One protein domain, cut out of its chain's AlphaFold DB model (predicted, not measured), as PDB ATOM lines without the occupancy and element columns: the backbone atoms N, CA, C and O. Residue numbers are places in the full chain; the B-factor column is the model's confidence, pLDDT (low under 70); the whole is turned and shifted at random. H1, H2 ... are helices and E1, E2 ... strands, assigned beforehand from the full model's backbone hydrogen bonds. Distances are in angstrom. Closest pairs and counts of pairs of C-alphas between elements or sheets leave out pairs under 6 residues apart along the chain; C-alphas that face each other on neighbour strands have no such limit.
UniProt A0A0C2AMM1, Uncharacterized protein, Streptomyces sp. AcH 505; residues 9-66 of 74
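What this domain is: This is residues 9 to 66 of the 74 residues of an uncharacterized protein of Streptomyces sp. AcH 505 (UniProt A0A0C2AMM1). With little regular structure, this is a small three-stranded sheet with a short helix, H1, off to one side and a long loop, residues 30 to 51. Of 58 printed residues, 21 are in named elements, in the order H1, E1, E2, E3; the class is mixed. The sheet, E1-E2-E3, is an antiparallel meander, each strand the antiparallel neighbour of the one before. The whole is compact, radius of gyration of the C-alphas 11.3 A, spanning 30 by 24 by 18 A.

Where its parts are: Find C-alpha 15 at (137.493, 148.110, 155.206); H1 runs from there to residue 22, 10.6 A. E1 is residues 27 to 29, 6.5 A; E2, 52 to 56, 12.9 A; E3, 61 to 65, 13.2 A, ending at (132.423, 147.399, 183.664).

How they stand to each other: Look at hairpin E1 and E2, 142 degrees: N 29 and O 54 are 2.8 A apart. In hairpin E2 and E3, 151 degrees, N 53 and O 64 are 2.9 A apart. H1 is not on the sheet and is apart from E2 and E3; its every O i to N i+4 pair is within hydrogen-bond range.

The domain as a whole: C-alphas 15 and 49 are farthest apart, 30.4 A. The printed part has no cut; link E1 to E2 is long. No printed residue is under 70.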
ATOM      1  N   GLY A   9     128.626 154.755 163.140       71.06
ATOM      2  CA  GLY A   9     127.948 153.994 162.083       71.06
ATOM      3  C   GLY A   9     128.657 154.066 160.723       71.06
ATOM      4  O   GLY A   9     128.761 153.057 160.032       71.06
ATOM      5  N   ARG A  10     129.221 155.228 160.360       75.62
ATOM      6  CA  ARG A  10     130.043 155.375 159.144       75.62
ATOM      7  C   ARG A  10     131.423 154.761 159.319       75.62
ATOM      8  O   ARG A  10     131.907 154.099 158.413       75.62
ATOM      9  N   GLY A  11     132.028 154.932 160.494       78.38
ATOM     10  CA  GLY A  11     133.323 154.331 160.811       78.38
ATOM     11  C   GLY A  11     133.312 152.815 160.615       78.38
ATOM     12  O   GLY A  11     134.242 152.264 160.045       78.38
ATOM     13  N   LEU A  12     132.223 152.139 160.975       76.38
ATOM     14  CA  LEU A  12     132.075 150.694 160.778       76.38
ATOM     15  C   LEU A  12     132.064 150.241 159.310       76.38
ATOM     16  O   LEU A  12     132.234 149.049 159.059       76.38
ATOM     17  N   GLN A  13     131.890 151.155 158.350       80.38
ATOM     18  CA  GLN A  13     131.980 150.846 156.921       80.38
ATOM     19  C   GLN A  13     133.428 150.788 156.411       80.38
ATOM     20  O   GLN A  13     133.654 150.320 155.294       80.38
ATOM     21  N   GLU A  14     134.408 151.214 157.215       87.81
ATOM     22  CA  GLU A  14     135.823 151.120 156.864       87.81
ATOM     23  C   GLU A  14     136.259 149.670 156.654       87.81
ATOM     24  O   GLU A  14     135.872 148.762 157.399       87.81
ATOM     25  N   ALA A  15     137.117 149.449 155.654       89.00
ATOM     26  CA  ALA A  15     137.493 148.110 155.206       89.00
ATOM     27  C   ALA A  15     138.041 147.239 156.348       89.00
ATOM     28  O   ALA A  15     137.664 146.075 156.467       89.00
ATOM     29  N   LEU A  16     138.873 147.809 157.223       88.69
ATOM     30  CA  LEU A  16     139.434 147.112 158.381       88.69
ATOM     31  C   LEU A  16     138.355 146.712 159.394       88.69
ATOM     32  O   LEU A  16     138.329 145.568 159.848       88.69
ATOM     33  N   LEU A  17     137.450 147.631 159.738       86.44
ATOM     34  CA  LEU A  17     136.387 147.366 160.710       86.44
ATOM     35  C   LEU A  17     135.390 146.338 160.170       86.44
ATOM     36  O   LEU A  17     134.949 145.467 160.918       86.44
ATOM     37  N   ARG A  18     135.122 146.364 158.861       87.06
ATOM     38  CA  ARG A  18     134.312 145.346 158.193       87.06
ATOM     39  C   ARG A  18     134.956 143.960 158.268       87.06
ATOM     40  O   ARG A  18     134.280 143.005 158.633       87.06
ATOM     41  N   ARG A  19     136.272 143.845 158.040       90.12
ATOM     42  CA  ARG A  19     136.992 142.569 158.233       90.12
ATOM     43  C   ARG A  19     136.928 142.075 159.676       90.12
ATOM     44  O   ARG A  19     136.745 140.883 159.898       90.12
ATOM     45  N   LEU A  20     137.030 142.969 160.661       88.19
ATOM     46  CA  LEU A  20     136.905 142.590 162.074       88.19
ATOM     47  C   LEU A  20     135.511 142.048 162.421       88.19
ATOM     48  O   LEU A  20     135.408 141.111 163.216       88.19
ATOM     49  N   GLN A  21     134.459 142.604 161.813       83.69
ATOM     50  CA  GLN A  21     133.096 142.082 161.947       83.69
ATOM     51  C   GLN A  21     132.951 140.705 161.292       83.69
ATOM     52  O   GLN A  21     132.386 139.805 161.908       83.69
ATOM     53  N   GLU A  22     133.503 140.515 160.089       87.62
ATOM     54  CA  GLU A  22     133.463 139.233 159.368       87.62
ATOM     55  C   GLU A  22     134.120 138.092 160.167       87.62
ATOM     56  O   GLU A  22     133.592 136.981 160.207       87.62
ATOM     57  N   VAL A  23     135.229 138.362 160.868       90.69
ATOM     58  CA  VAL A  23     135.911 137.361 161.717       90.69
ATOM     59  C   VAL A  23     135.302 137.219 163.118       90.69
ATOM     60  O   VAL A  23     135.882 136.563 163.980       90.69
ATOM     61  N   ASN A  24     134.124 137.802 163.363       85.19
ATOM     62  CA  ASN A  24     133.412 137.733 164.641       85.19
ATOM     63  C   ASN A  24     134.220 138.273 165.836       85.19
ATOM     64  O   ASN A  24     134.126 137.755 166.955       85.19
ATOM     65  N   SER A  25     135.004 139.332 165.609       85.94
ATOM     66  CA  SER A  25     135.770 139.980 166.678       85.94
ATOM     67  C   SER A  25     134.832 140.537 167.757       85.94
ATOM     68  O   SER A  25     133.860 141.220 167.426       85.94
ATOM     69  N   PRO A  26     135.104 140.301 169.055       84.94
ATOM     70  CA  PRO A  26     134.290 140.861 170.125       84.94
ATOM     71  C   PRO A  26     134.453 142.384 170.193       84.94
ATOM     72  O   PRO A  26     135.567 142.902 170.140       84.94
ATOM     73  N   ALA A  27     133.344 143.097 170.380       86.44
ATOM     74  CA  ALA A  27     133.311 144.555 170.453       86.44
ATOM     75  C   ALA A  27     132.826 145.055 171.823       86.44
ATOM     76  O   ALA A  27     132.090 144.375 172.545       86.44
ATOM     77  N   LEU A  28     133.233 146.273 172.188       86.75
ATOM     78  CA  LEU A  28     132.768 146.978 173.383       86.75
ATOM     79  C   LEU A  28     132.077 148.277 172.971       86.75
ATOM     80  O   LEU A  28     132.717 149.195 172.465       86.75
ATOM     81  N   LEU A  29     130.776 148.368 173.235       85.88
ATOM     82  CA  LEU A  29     129.981 149.569 173.010       85.88
ATOM     83  C   LEU A  29     129.934 150.388 174.305       85.88
ATOM     84  O   LEU A  29     129.336 149.980 175.302       85.88
ATOM     85  N   LEU A  30     130.628 151.525 174.305       83.62
ATOM     86  CA  LEU A  30     130.682 152.472 175.422       83.62
ATOM     87  C   LEU A  30     129.479 153.434 175.384       83.62
ATOM     88  O   LEU A  30     128.497 153.188 174.694       83.62
ATOM     89  N   SER A  31     129.533 154.533 176.141       80.50
ATOM     90  CA  SER A  31     128.504 155.575 176.076       80.50
ATOM     91  C   SER A  31     128.401 156.141 174.658       80.50
ATOM     92  O   SER A  31     129.281 156.884 174.229       80.50
ATOM     93  N   CYS A  32     127.314 155.818 173.966       75.75
ATOM     94  CA  CYS A  32     127.001 156.283 172.620       75.75
ATOM     95  C   CYS A  32     125.539 156.776 172.608       75.75
ATOM     96  O   CYS A  32     124.680 156.143 173.236       75.75
ATOM     97  N   PRO A  33     125.248 157.939 171.999       75.44
ATOM     98  CA  PRO A  33     123.896 158.474 171.928       75.44
ATOM     99  C   PRO A  33     123.005 157.611 170.997       75.44
ATOM    100  O   PRO A  33     123.450 157.207 169.926       75.44
ATOM    101  N   PRO A  34     121.723 157.375 171.345       72.62
ATOM    102  CA  PRO A  34     120.766 156.634 170.509       72.62
ATOM    103  C   PRO A  34     120.630 157.064 169.030       72.62
ATOM    104  O   PRO A  34     120.440 156.175 168.200       72.62
ATOM    105  N   PRO A  35     120.715 158.364 168.643       72.81
ATOM    106  CA  PRO A  35     120.569 158.785 167.241       72.81
ATOM    107  C   PRO A  35     121.670 158.286 166.294       72.81
ATOM    108  O   PRO A  35     121.574 158.492 165.090       72.81
ATOM    109  N   GLU A  36     122.717 157.643 166.804       73.31
ATOM    110  CA  GLU A  36     123.807 157.103 165.988       73.31
ATOM    111  C   GLU A  36     123.418 155.842 165.201       73.31
ATOM    112  O   GLU A  36     124.142 155.423 164.297       73.31
ATOM    113  N   GLY A  37     122.253 155.267 165.512       73.31
ATOM    114  CA  GLY A  37     121.742 154.064 164.872       73.31
ATOM    115  C   GLY A  37     122.377 152.787 165.419       73.31
ATOM    116  O   GLY A  37     122.989 152.762 166.487       73.31
ATOM    117  N   TYR A  38     122.188 151.688 164.698       73.44
ATOM    118  CA  TYR A  38     122.701 150.384 165.098       73.44
ATOM    119  C   TYR A  38     124.169 150.240 164.697       73.44
ATOM    120  O   TYR A  38     124.506 150.320 163.520       73.44
ATOM    121  N   LEU A  39     125.040 150.012 165.683       73.69
ATOM    122  CA  LEU A  39     126.475 149.816 165.452       73.69
ATOM    123  C   LEU A  39     126.820 148.339 165.243       73.69
ATOM    124  O   LEU A  39     127.553 147.978 164.332       73.69
ATOM    125  N   PHE A  40     126.277 147.455 166.073       74.56
ATOM    126  CA  PHE A  40     126.570 146.029 165.991       74.56
ATOM    127  C   PHE A  40     125.264 145.242 166.058       74.56
ATOM    128  O   PHE A  40     124.585 145.233 167.089       74.56
ATOM    129  N   GLY A  41     124.907 144.596 164.945       76.50
ATOM    130  CA  GLY A  41     123.669 143.828 164.821       76.50
ATOM    131  C   GLY A  41     122.430 144.669 165.147       76.50
ATOM    132  O   GLY A  41     122.197 145.700 164.527       76.50
ATOM    133  N   ASN A  42     121.653 144.234 166.143       73.19
ATOM    134  CA  ASN A  42     120.367 144.830 166.536       73.19
ATOM    135  C   ASN A  42     120.427 145.566 167.894       73.19
ATOM    136  O   ASN A  42     119.430 145.668 168.609       73.19
ATOM    137  N   ILE A  43     121.612 146.006 168.326       75.69
ATOM    138  CA  ILE A  43     121.796 146.567 169.670       75.69
ATOM    139  C   ILE A  43     121.723 148.090 169.603       75.69
ATOM    140  O   ILE A  43     122.581 148.734 169.000       75.69
ATOM    141  N   THR A  44     120.707 148.666 170.248       76.75
ATOM    142  CA  THR A  44     120.543 150.120 170.336       76.75
ATOM    143  C   THR A  44     121.577 150.711 171.301       76.75
ATOM    144  O   THR A  44     121.616 150.312 172.473       76.75
ATOM    145  N   PRO A  45     122.418 151.662 170.855       76.62
ATOM    146  CA  PRO A  45     123.341 152.350 171.738       76.62
ATOM    147  C   PRO A  45     122.580 153.186 172.766       76.62
ATOM    148  O   PRO A  45     121.501 153.722 172.506       76.62
ATOM    149  N   ARG A  46     123.149 153.294 173.964       78.88
ATOM    150  CA  ARG A  46     122.555 154.057 175.058       78.88
ATOM    151  C   ARG A  46     123.613 154.803 175.842       78.88
ATOM    152  O   ARG A  46     124.769 154.385 175.934       78.88
ATOM    153  N   ILE A  47     123.170 155.879 176.477       81.25
ATOM    154  CA  ILE A  47     124.009 156.670 177.365       81.25
ATOM    155  C   ILE A  47     124.298 155.824 178.607       81.25
ATOM    156  O   ILE A  47     123.400 155.457 179.367       81.25
ATOM    157  N   LEU A  48     125.569 155.473 178.779       81.19
ATOM    158  CA  LEU A  48     126.067 154.675 179.893       81.19
ATOM    159  C   LEU A  48     126.981 155.548 180.758       81.19
ATOM    160  O   LEU A  48     127.749 156.351 180.224       81.19
ATOM    161  N   PRO A  49     126.964 155.396 182.094       80.12
ATOM    162  CA  PRO A  49     127.928 156.089 182.930       80.12
ATOM    163  C   PRO A  49     129.338 155.589 182.614       80.12
ATOM    164  O   PRO A  49     129.545 154.443 182.210       80.12
ATOM    165  N   ARG A  50     130.321 156.463 182.822       77.06
ATOM    166  CA  ARG A  50     131.717 156.209 182.448       77.06
ATOM    167  C   ARG A  50     132.211 154.892 183.056       77.06
ATOM    168  O   ARG A  50     131.959 154.592 184.223       77.06
ATOM    169  N   GLY A  51     132.883 154.091 182.234       80.50
ATOM    170  CA  GLY A  51     133.357 152.758 182.603       80.50
ATOM    171  C   GLY A  51     132.303 151.649 182.533       80.50
ATOM    172  O   GLY A  51     132.646 150.503 182.801       80.50
ATOM    173  N   ARG A  52     131.036 151.925 182.181       83.56
ATOM    174  CA  ARG A  52     130.089 150.878 181.750       83.56
ATOM    175  C   ARG A  52     130.117 150.743 180.229       83.56
ATOM    176  O   ARG A  52     130.100 151.746 179.518       83.56
ATOM    177  N   ALA A  53     130.129 149.499 179.761       85.81
ATOM    178  CA  ALA A  53     130.103 149.139 178.352       85.81
ATOM    179  C   ALA A  53     129.182 147.935 178.125       85.81
ATOM    180  O   ALA A  53     128.996 147.097 179.009       85.81
ATOM    181  N   MET A  54     128.632 147.820 176.926       86.62
ATOM    182  CA  MET A  54     127.982 146.606 176.453       86.62
ATOM    183  C   MET A  54     129.018 145.802 175.670       86.62
ATOM    184  O   MET A  54     129.540 146.262 174.658       86.62
ATOM    185  N   ARG A  55     129.371 144.621 176.175       84.06
ATOM    186  CA  ARG A  55     130.248 143.673 175.494       84.06
ATOM    187  C   ARG A  55     129.417 142.849 174.537       84.06
ATOM    188  O   ARG A  55     128.526 142.124 174.968       84.06
ATOM    189  N   ILE A  56     129.737 142.980 173.264       85.44
ATOM    190  CA  ILE A  56     129.051 142.345 172.153       85.44
ATOM    191  C   ILE A  56     129.982 141.247 171.666       85.44
ATOM    192  O   ILE A  56     131.031 141.510 171.083       85.44
ATOM    193  N   SER A  57     129.636 140.010 171.999       83.06
ATOM    194  CA  SER A  57     130.287 138.822 171.469       83.06
ATOM    195  C   SER A  57     129.344 138.154 170.481       83.06
ATOM    196  O   SER A  57     128.127 138.271 170.605       83.06
ATOM    197  N   CYS A  58     129.905 137.385 169.554       78.25
ATOM    198  CA  CYS A  58     129.168 136.627 168.546       78.25
ATOM    199  C   CYS A  58     128.038 135.753 169.144       78.25
ATOM    200  O   CYS A  58     127.015 135.529 168.509       78.25
ATOM    201  N   ARG A  59     128.201 135.290 170.394       78.75
ATOM    202  CA  ARG A  59     127.232 134.422 171.093       78.75
ATOM    203  C   ARG A  59     126.437 135.103 172.200       78.75
ATOM    204  O   ARG A  59     125.431 134.565 172.653       78.75
ATOM    205  N   THR A  60     126.929 136.213 172.741       81.88
ATOM    206  CA  THR A  60     126.365 136.774 173.972       81.88
ATOM    207  C   THR A  60     126.642 138.256 174.059       81.88
ATOM    208  O   THR A  60     127.772 138.709 173.865       81.88
ATOM    209  N   THR A  61     125.609 138.990 174.447       83.81
ATOM    210  CA  THR A  61     125.719 140.403 174.761       83.81
ATOM    211  C   THR A  61     125.576 140.591 176.263       83.81
ATOM    212  O   THR A  61     124.565 140.211 176.849       83.81
ATOM    213  N   THR A  62     126.590 141.160 176.909       86.50
ATOM    214  CA  THR A  62     126.637 141.300 178.373       86.50
ATOM    215  C   THR A  62     127.057 142.707 178.757       86.50
ATOM    216  O   THR A  62     127.922 143.303 178.122       86.50
ATOM    217  N   LEU A  63     126.477 143.252 179.824       87.38
ATOM    218  CA  LEU A  63     126.947 144.514 180.386       87.38
ATOM    219  C   LEU A  63     128.188 144.275 181.225       87.38
ATOM    220  O   LEU A  63     128.167 143.503 182.178       87.38
ATOM    221  N   VAL A  64     129.259 144.969 180.872       87.94
ATOM    222  CA  VAL A  64     130.542 144.874 181.556       87.94
ATOM    223  C   VAL A  64     130.950 146.238 182.087       87.94
ATOM    224  O   VAL A  64     130.590 147.292 181.551       87.94
ATOM    225  N   ARG A  65     131.722 146.221 183.168       86.25
ATOM    226  CA  ARG A  65     132.423 147.399 183.664       86.25
ATOM    227  C   ARG A  65     133.889 147.260 183.291       86.25
ATOM    228  O   ARG A  65     134.510 146.255 183.621       86.25
ATOM    229  N   THR A  66     134.422 148.241 182.573       86.81
ATOM    230  CA  THR A  66     135.843 148.252 182.235       86.81
ATOM    231  C   THR A  66     136.658 148.531 183.493       86.81
ATOM    232  O   THR A  66     136.272 149.353 184.332       86.81
TER     233      THR A  66